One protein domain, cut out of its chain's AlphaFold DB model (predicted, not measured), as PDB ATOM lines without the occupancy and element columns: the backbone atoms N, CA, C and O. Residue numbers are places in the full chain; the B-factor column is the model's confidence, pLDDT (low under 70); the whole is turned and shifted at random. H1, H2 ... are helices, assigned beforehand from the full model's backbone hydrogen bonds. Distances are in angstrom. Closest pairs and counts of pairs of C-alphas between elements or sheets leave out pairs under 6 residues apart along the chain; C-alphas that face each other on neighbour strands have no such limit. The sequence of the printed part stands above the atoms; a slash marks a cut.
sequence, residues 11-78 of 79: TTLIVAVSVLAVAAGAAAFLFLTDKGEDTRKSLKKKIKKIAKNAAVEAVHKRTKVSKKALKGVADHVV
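What this domain is: This is residues 11 to 78 of the 79 residues of an uncharacterized protein of Mucilaginibacter corticis (UniProt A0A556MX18). The longest helix, H2, meets H1 end to end in an open L-shaped corner, and short H3 folds back on the far part of H2. Residues 11 to 25 of H1 stick out as a free arm. The printed part has 68 residues with three named helices, H1, H2, H3, and no named strand: all helix. It is extended, with a radius of gyration of the C-alphas of 18.1 A, and flat, spanning 48 by 34 by 12 A.

Where its parts are: H2, residues 34 to 63, is 43.0 A long. H1, residues 11 to 32, is 30.9 A long and begins at C-alpha 11 (-120.426, -166.060, -149.278). H3, residues 67 to 76, is 14.3 A long and ends at C-alpha 76 (-144.218, -170.801, -105.849).

How they stand to each other: H2, with residues 36 to 40 alone, and H1, with residues 29 to 31 alone, touch only at the corner; their closest C-alphas, of Leu 30 and Gly 36, are 3.8 A apart. Their lines are only just about perpendicular, at 71 degrees. H2, with residues 52 to 60 alone, touches H3; their closest C-alphas, of Val 56 and Leu 70, are 6.1 A apart. They run opposite ways at a steep tilt of 46 degrees. H1 and H3 are apart. In H1, H2 and H3 every O i to N i+4 pair is within hydrogen-bond range.

The domain as a whole: The C-alphas farthest apart, of Thr 11 and Ala 69, are 50.3 A apart. The printed part has no cut, and both links are tight. Confidence is under 70 at residues 63, 65, 67, 71 and 74 to 78.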
ATOM      1  N   THR A  11    -119.094-166.399-149.806       85.56
ATOM      2  CA  THR A  11    -120.426-166.060-149.278       85.56
ATOM      3  C   THR A  11    -120.603-166.553-147.845       85.56
ATOM      4  O   THR A  11    -121.066-165.802-146.993       85.56
ATOM      5  N   THR A  12    -120.158-167.774-147.535       82.50
ATOM      6  CA  THR A  12    -120.226-168.322-146.172       82.50
ATOM      7  C   THR A  12    -119.408-167.501-145.177       82.50
ATOM      8  O   THR A  12    -119.871-167.249-144.067       82.50
ATOM      9  N   LEU A  13    -118.223-167.035-145.579       85.31
ATOM     10  CA  LEU A  13    -117.376-166.179-144.747       85.31
ATOM     11  C   LEU A  13    -118.048-164.819-144.507       85.31
ATOM     12  O   LEU A  13    -118.113-164.352-143.375       85.31
ATOM     13  N   ILE A  14    -118.604-164.211-145.556       86.56
ATOM     14  CA  ILE A  14    -119.297-162.918-145.480       86.56
ATOM     15  C   ILE A  14    -120.534-163.023-144.579       86.56
ATOM     16  O   ILE A  14    -120.755-162.175-143.711       86.56
ATOM     17  N   VAL A  15    -121.320-164.091-144.726       89.62
ATOM     18  CA  VAL A  15    -122.481-164.363-143.867       89.62
ATOM     19  C   VAL A  15    -122.040-164.582-142.417       89.62
ATOM     20  O   VAL A  15    -122.621-164.000-141.506       89.62
ATOM     21  N   ALA A  16    -120.978-165.349-142.176       87.62
ATOM     22  CA  ALA A  16    -120.466-165.565-140.825       87.62
ATOM     23  C   ALA A  16    -120.008-164.254-140.158       87.62
ATOM     24  O   ALA A  16    -120.379-163.976-139.016       87.62
ATOM     25  N   VAL A  17    -119.252-163.421-140.877       90.56
ATOM     26  CA  VAL A  17    -118.752-162.134-140.366       90.56
ATOM     27  C   VAL A  17    -119.898-161.159-140.099       90.56
ATOM     28  O   VAL A  17    -119.920-160.508-139.056       90.56
ATOM     29  N   SER A  18    -120.881-161.082-140.996       88.62
ATOM     30  CA  SER A  18    -122.048-160.209-140.813       88.62
ATOM     31  C   SER A  18    -122.909-160.627-139.619       88.62
ATOM     32  O   SER A  18    -123.297-159.771-138.822       88.62
ATOM     33  N   VAL A  19    -123.139-161.929-139.419       91.19
ATOM     34  CA  VAL A  19    -123.838-162.438-138.229       91.19
ATOM     35  C   VAL A  19    -123.068-162.093-136.952       91.19
ATOM     36  O   VAL A  19    -123.669-161.618-135.987       91.19
ATOM     37  N   LEU A  20    -121.743-162.273-136.947       90.19
ATOM     38  CA  LEU A  20    -120.901-161.928-135.800       90.19
ATOM     39  C   LEU A  20    -120.935-160.430-135.481       90.19
ATOM     40  O   LEU A  20    -121.060-160.064-134.313       90.19
ATOM     41  N   ALA A  21    -120.877-159.566-136.495       90.12
ATOM     42  CA  ALA A  21    -120.925-158.119-136.313       90.12
ATOM     43  C   ALA A  21    -122.258-157.664-135.694       90.12
ATOM     44  O   ALA A  21    -122.272-156.881-134.742       90.12
ATOM     45  N   VAL A  22    -123.380-158.206-136.175       92.00
ATOM     46  CA  VAL A  22    -124.709-157.917-135.613       92.00
ATOM     47  C   VAL A  22    -124.818-158.432-134.178       92.00
ATOM     48  O   VAL A  22    -125.310-157.717-133.304       92.00
ATOM     49  N   ALA A  23    -124.323-159.642-133.904       88.06
ATOM     50  CA  ALA A  23    -124.324-160.210-132.559       88.06
ATOM     51  C   ALA A  23    -123.485-159.371-131.581       88.06
ATOM     52  O   ALA A  23    -123.935-159.103-130.466       88.06
ATOM     53  N   ALA A  24    -122.308-158.906-132.005       89.06
ATOM     54  CA  ALA A  24    -121.448-158.037-131.210       89.06
ATOM     55  C   ALA A  24    -122.105-156.676-130.936       89.06
ATOM     56  O   ALA A  24    -122.098-156.219-129.795       89.06
ATOM     57  N   GLY A  25    -122.739-156.060-131.939       88.50
ATOM     58  CA  GLY A  25    -123.479-154.806-131.770       88.50
ATOM     59  C   GLY A  25    -124.674-154.944-130.821       88.50
ATOM     60  O   GLY A  25    -124.879-154.104-129.946       88.50
ATOM     61  N   ALA A  26    -125.427-156.041-130.927       85.44
ATOM     62  CA  ALA A  26    -126.525-156.338-130.013       85.44
ATOM     63  C   ALA A  26    -126.028-156.604-128.582       85.44
ATOM     64  O   ALA A  26    -126.636-156.130-127.623       85.44
ATOM     65  N   ALA A  27    -124.912-157.320-128.424       82.50
ATOM     66  CA  ALA A  27    -124.284-157.532-127.123       82.50
ATOM     67  C   ALA A  27    -123.805-156.204-126.517       82.50
ATOM     68  O   ALA A  27    -124.121-155.914-125.366       82.50
ATOM     69  N   ALA A  28    -123.132-155.360-127.301       85.56
ATOM     70  CA  ALA A  28    -122.719-154.029-126.875       85.56
ATOM     71  C   ALA A  28    -123.925-153.190-126.424       85.56
ATOM     72  O   ALA A  28    -123.913-152.652-125.321       85.56
ATOM     73  N   PHE A  29    -125.011-153.160-127.202       82.94
ATOM     74  CA  PHE A  29    -126.241-152.468-126.810       82.94
ATOM     75  C   PHE A  29    -126.816-153.004-125.491       82.94
ATOM     76  O   PHE A  29    -127.186-152.222-124.618       82.94
ATOM     77  N   LEU A  30    -126.870-154.326-125.316       79.56
ATOM     78  CA  LEU A  30    -127.451-154.960-124.128       79.56
ATOM     79  C   LEU A  30    -126.615-154.800-122.850       79.56
ATOM     80  O   LEU A  30    -127.188-154.864-121.763       79.56
ATOM     81  N   PHE A  31    -125.291-154.647-122.960       77.88
ATOM     82  CA  PHE A  31    -124.387-154.612-121.803       77.88
ATOM     83  C   PHE A  31    -123.772-153.241-121.511       77.88
ATOM     84  O   PHE A  31    -123.394-153.009-120.368       77.88
ATOM     85  N   LEU A  32    -123.670-152.349-122.498       82.12
ATOM     86  CA  LEU A  32    -123.021-151.038-122.348       82.12
ATOM     87  C   LEU A  32    -124.011-149.867-122.308       82.12
ATOM     88  O   LEU A  32    -123.583-148.726-122.174       82.12
ATOM     89  N   THR A  33    -125.318-150.115-122.441       80.69
ATOM     90  CA  THR A  33    -126.339-149.058-122.377       80.69
ATOM     91  C   THR A  33    -127.349-149.328-121.265       80.69
ATOM     92  O   THR A  33    -127.764-150.470-121.066       80.69
ATOM     93  N   ASP A  34    -127.816-148.273-120.593       74.81
ATOM     94  CA  ASP A  34    -128.823-148.383-119.523       74.81
ATOM     95  C   ASP A  34    -130.159-148.940-120.046       74.81
ATOM     96  O   ASP A  34    -130.788-149.801-119.432       74.81
ATOM     97  N   LYS A  35    -130.555-148.545-121.268       76.00
ATOM     98  CA  LYS A  35    -131.712-149.131-121.978       76.00
ATOM     99  C   LYS A  35    -131.503-150.620-122.283       76.00
ATOM    100  O   LYS A  35    -132.470-151.387-122.359       76.00
ATOM    101  N   GLY A  36    -130.250-151.037-122.451       73.19
ATOM    102  CA  GLY A  36    -129.833-152.425-122.579       73.19
ATOM    103  C   GLY A  36    -130.108-153.238-121.320       73.19
ATOM    104  O   GLY A  36    -130.576-154.372-121.433       73.19
ATOM    105  N   GLU A  37    -129.933-152.661-120.127       75.19
ATOM    106  CA  GLU A  37    -130.203-153.348-118.861       75.19
ATOM    107  C   GLU A  37    -131.695-153.685-118.698       75.19
ATOM    108  O   GLU A  37    -132.054-154.833-118.397       75.19
ATOM    109  N   ASP A  38    -132.578-152.725-118.975       78.88
ATOM    110  CA  ASP A  38    -134.030-152.938-118.943       78.88
ATOM    111  C   ASP A  38    -134.483-153.924-120.020       78.88
ATOM    112  O   ASP A  38    -135.290-154.832-119.766       78.88
ATOM    113  N   THR A  39    -133.901-153.813-121.215       80.06
ATOM    114  CA  THR A  39    -134.147-154.749-122.313       80.06
ATOM    115  C   THR A  39    -133.708-156.159-121.923       80.06
ATOM    116  O   THR A  39    -134.470-157.108-122.106       80.06
ATOM    117  N   ARG A  40    -132.541-156.324-121.292       78.88
ATOM    118  CA  ARG A  40    -132.020-157.609-120.802       78.88
ATOM    119  C   ARG A  40    -132.891-158.188-119.690       78.88
ATOM    120  O   ARG A  40    -133.165-159.390-119.708       78.88
ATOM    121  N   LYS A  41    -133.385-157.376-118.747       79.06
ATOM    122  CA  LYS A  41    -134.340-157.823-117.713       79.06
ATOM    123  C   LYS A  41    -135.661-158.286-118.334       79.06
ATOM    124  O   LYS A  41    -136.167-159.349-117.964       79.06
ATOM    125  N   SER A  42    -136.202-157.534-119.291       82.25
ATOM    126  CA  SER A  42    -137.431-157.890-120.015       82.25
ATOM    127  C   SER A  42    -137.252-159.169-120.840       82.25
ATOM    128  O   SER A  42    -138.055-160.102-120.735       82.25
ATOM    129  N   LEU A  43    -136.144-159.274-121.576       82.56
ATOM    130  CA  LEU A  43    -135.796-160.442-122.380       82.56
ATOM    131  C   LEU A  43    -135.599-161.679-121.498       82.56
ATOM    132  O   LEU A  43    -136.188-162.722-121.768       82.56
ATOM    133  N   LYS A  44    -134.875-161.555-120.378       82.38
ATOM    134  CA  LYS A  44    -134.697-162.636-119.396       82.38
ATOM    135  C   LYS A  44    -136.036-163.096-118.820       82.38
ATOM    136  O   LYS A  44    -136.258-164.299-118.708       82.38
ATOM    137  N   LYS A  45    -136.958-162.179-118.500       84.38
ATOM    138  CA  LYS A  45    -138.320-162.531-118.048       84.38
ATOM    139  C   LYS A  45    -139.112-163.264-119.135       84.38
ATOM    140  O   LYS A  45    -139.779-164.251-118.818       84.38
ATOM    141  N   LYS A  46    -139.036-162.823-120.395       84.19
ATOM    142  CA  LYS A  46    -139.701-163.488-121.529       84.19
ATOM    143  C   LYS A  46    -139.134-164.885-121.777       84.19
ATOM    144  O   LYS A  46    -139.903-165.840-121.795       84.19
ATOM    145  N   ILE A  47    -137.810-165.021-121.864       83.94
ATOM    146  CA  ILE A  47    -137.124-166.311-122.032       83.94
ATOM    147  C   ILE A  47    -137.463-167.246-120.870       83.94
ATOM    148  O   ILE A  47    -137.857-168.384-121.100       83.94
ATOM    149  N   LYS A  48    -137.411-166.761-119.622       82.88
ATOM    150  CA  LYS A  48    -137.787-167.549-118.439       82.88
ATOM    151  C   LYS A  48    -139.244-168.016-118.504       82.88
ATOM    152  O   LYS A  48    -139.510-169.169-118.185       82.88
ATOM    153  N   LYS A  49    -140.184-167.171-118.948       83.69
ATOM    154  CA  LYS A  49    -141.589-167.570-119.164       83.69
ATOM    155  C   LYS A  49    -141.730-168.636-120.250       83.69
ATOM    156  O   LYS A  49    -142.473-169.589-120.046       83.69
ATOM    157  N   ILE A  50    -141.025-168.490-121.371       83.88
ATOM    158  CA  ILE A  50    -141.055-169.462-122.473       83.88
ATOM    159  C   ILE A  50    -140.484-170.802-122.007       83.88
ATOM    160  O   ILE A  50    -141.161-171.817-122.128       83.88
ATOM    161  N   ALA A  51    -139.298-170.802-121.395       81.94
ATOM    162  CA  ALA A  51    -138.658-172.004-120.867       81.94
ATOM    163  C   ALA A  51    -139.526-172.691-119.807       81.94
ATOM    164  O   ALA A  51    -139.703-173.905-119.837       81.94
ATOM    165  N   LYS A  52    -140.134-171.914-118.903       80.50
ATOM    166  CA  LYS A  52    -141.062-172.429-117.895       80.50
ATOM    167  C   LYS A  52    -142.301-173.054-118.531       80.50
ATOM    168  O   LYS A  52    -142.684-174.147-118.138       80.50
ATOM    169  N   ASN A  53    -142.910-172.401-119.521       82.62
ATOM    170  CA  ASN A  53    -144.048-172.971-120.241       82.62
ATOM    171  C   ASN A  53    -143.653-174.253-120.986       82.62
ATOM    172  O   ASN A  53    -144.379-175.234-120.892       82.62
ATOM    173  N   ALA A  54    -142.494-174.280-121.648       83.81
ATOM    174  CA  ALA A  54    -141.987-175.465-122.335       83.81
ATOM    175  C   ALA A  54    -141.712-176.622-121.361       83.81
ATOM    176  O   ALA A  54    -142.107-177.754-121.627       83.81
ATOM    177  N   ALA A  55    -141.110-176.343-120.201       80.69
ATOM    178  CA  ALA A  55    -140.897-177.332-119.148       80.69
ATOM    179  C   ALA A  55    -142.229-177.866-118.600       80.69
ATOM    180  O   ALA A  55    -142.417-179.075-118.497       80.69
ATOM    181  N   VAL A  56    -143.187-176.976-118.317       80.19
ATOM    182  CA  VAL A  56    -144.541-177.355-117.887       80.19
ATOM    183  C   VAL A  56    -145.235-178.211-118.949       80.19
ATOM    184  O   VAL A  56    -145.890-179.188-118.602       80.19
ATOM    185  N   GLU A  57    -145.082-177.897-120.235       80.62
ATOM    186  CA  GLU A  57    -145.651-178.696-121.324       80.62
ATOM    187  C   GLU A  57    -144.974-180.052-121.501       80.62
ATOM    188  O   GLU A  57    -145.670-181.047-121.714       80.62
ATOM    189  N   ALA A  58    -143.650-180.115-121.385       81.69
ATOM    190  CA  ALA A  58    -142.894-181.358-121.455       81.69
ATOM    191  C   ALA A  58    -143.273-182.300-120.304       81.69
ATOM    192  O   ALA A  58    -143.539-183.483-120.531       81.69
ATOM    193  N   VAL A  59    -143.378-181.764-119.083       76.88
ATOM    194  CA  VAL A  59    -143.817-182.521-117.907       76.88
ATOM    195  C   VAL A  59    -145.277-182.935-118.059       76.88
ATOM    196  O   VAL A  59    -145.568-184.116-117.931       76.88
ATOM    197  N   HIS A  60    -146.182-182.030-118.449       75.69
ATOM    198  CA  HIS A  60    -147.587-182.362-118.710       75.69
ATOM    199  C   HIS A  60    -147.740-183.490-119.743       75.69
ATOM    200  O   HIS A  60    -148.540-184.401-119.547       75.69
ATOM    201  N   LYS A  61    -146.976-183.459-120.844       76.88
ATOM    202  CA  LYS A  61    -146.993-184.528-121.856       76.88
ATOM    203  C   LYS A  61    -146.515-185.870-121.296       76.88
ATOM    204  O   LYS A  61    -147.057-186.895-121.689       76.88
ATOM    205  N   ARG A  62    -145.525-185.871-120.397       74.81
ATOM    206  CA  ARG A  62    -144.959-187.093-119.803       74.81
ATOM    207  C   ARG A  62    -145.785-187.655-118.645       74.81
ATOM    208  O   ARG A  62    -145.864-188.870-118.520       74.81
ATOM    209  N   THR A  63    -146.392-186.812-117.810       68.75
ATOM    210  CA  THR A  63    -147.065-187.239-116.568       68.75
ATOM    211  C   THR A  63    -148.587-187.080-116.590       68.75
ATOM    212  O   THR A  63    -149.242-187.507-115.646       68.75
ATOM    213  N   LYS A  64    -149.174-186.474-117.638       70.44
ATOM    214  CA  LYS A  64    -150.610-186.113-117.741       70.44
ATOM    215  C   LYS A  64    -151.135-185.238-116.587       70.44
ATOM    216  O   LYS A  64    -152.341-185.049-116.449       70.44
ATOM    217  N   VAL A  65    -150.249-184.663-115.771       68.56
ATOM    218  CA  VAL A  65    -150.609-183.774-114.659       68.56
ATOM    219  C   VAL A  65    -151.016-182.407-115.201       68.56
ATOM    220  O   VAL A  65    -150.320-181.842-116.039       68.56
ATOM    221  N   SER A  66    -152.120-181.853-114.694       70.56
ATOM    222  CA  SER A  66    -152.711-180.577-115.121       70.56
ATOM    223  C   SER A  66    -151.696-179.420-115.200       70.56
ATOM    224  O   SER A  66    -150.978-179.120-114.240       70.56
ATOM    225  N   LYS A  67    -151.699-178.694-116.335       67.25
ATOM    226  CA  LYS A  67    -150.828-177.523-116.564       67.25
ATOM    227  C   LYS A  67    -151.016-176.451-115.483       67.25
ATOM    228  O   LYS A  67    -150.063-175.746-115.168       67.25
ATOM    229  N   LYS A  68    -152.223-176.323-114.910       71.12
ATOM    230  CA  LYS A  68    -152.526-175.337-113.856       71.12
ATOM    231  C   LYS A  68    -151.770-175.644-112.559       71.12
ATOM    232  O   LYS A  68    -151.203-174.723-111.978       71.12
ATOM    233  N   ALA A  69    -151.699-176.914-112.156       70.88
ATOM    234  CA  ALA A  69    -150.977-177.329-110.952       70.88
ATOM    235  C   ALA A  69    -149.463-177.110-111.103       70.88
ATOM    236  O   ALA A  69    -148.832-176.484-110.256       70.88
ATOM    237  N   LEU A  70    -148.897-177.522-112.243       71.44
ATOM    238  CA  LEU A  70    -147.475-177.328-112.548       71.44
ATOM    239  C   LEU A  70    -147.081-175.846-112.599       71.44
ATOM    240  O   LEU A  70    -146.011-175.470-112.125       71.44
ATOM    241  N   LYS A  71    -147.950-174.991-113.149       69.62
ATOM    242  CA  LYS A  71    -147.701-173.548-113.219       69.62
ATOM    243  C   LYS A  71    -147.708-172.907-111.829       69.62
ATOM    244  O   LYS A  71    -146.787-172.156-111.534       69.62
ATOM    245  N   GLY A  72    -148.664-173.284-110.972       74.06
ATOM    246  CA  GLY A  72    -148.743-172.829-109.580       74.06
ATOM    247  C   GLY A  72    -147.527-173.236-108.742       74.06
ATOM    248  O   GLY A  72    -146.923-172.386-108.094       74.06
ATOM    249  N   VAL A  73    -147.093-174.499-108.827       71.50
ATOM    250  CA  VAL A  73    -145.882-174.978-108.131       71.50
ATOM    251  C   VAL A  73    -144.644-174.253-108.642       71.50
ATOM    252  O   VAL A  73    -143.841-173.743-107.865       71.50
ATOM    253  N   ALA A  74    -144.496-174.143-109.958       68.56
ATOM    254  CA  ALA A  74    -143.337-173.487-110.526       68.56
ATOM    255  C   ALA A  74    -143.347-171.964-110.281       68.56
ATOM    256  O   ALA A  74    -142.301-171.333-110.372       68.56
ATOM    257  N   ASP A  75    -144.501-171.321-110.052       69.94
ATOM    258  CA  ASP A  75    -144.585-169.921-109.593       69.94
ATOM    259  C   ASP A  75    -144.208-169.796-108.109       69.94
ATOM    260  O   ASP A  75    -143.504-168.856-107.753       69.94
ATOM    261  N   HIS A  76    -144.570-170.773-107.272       69.38
ATOM    262  CA  HIS A  76    -144.218-170.801-105.849       69.38
ATOM    263  C   HIS A  76    -142.727-171.085-105.590       69.38
ATOM    264  O   HIS A  76    -142.143-170.505-104.685       69.38
ATOM    265  N   VAL A  77    -142.089-171.957-106.379       62.06
ATOM    266  CA  VAL A  77    -140.654-172.305-106.242       62.06
ATOM    267  C   VAL A  77    -139.727-171.197-106.758       62.06
ATOM    268  O   VAL A  77    -138.550-171.152-106.426       62.06
ATOM    269  N   VAL A  78    -140.242-170.310-107.610       56.16
ATOM    270  CA  VAL A  78    -139.457-169.266-108.288       56.16
ATOM    271  C   VAL A  78    -139.587-167.892-107.604       56.16
ATOM    272  O   VAL A  78    -138.989-166.925-108.085       56.16
TER     273      VAL A  78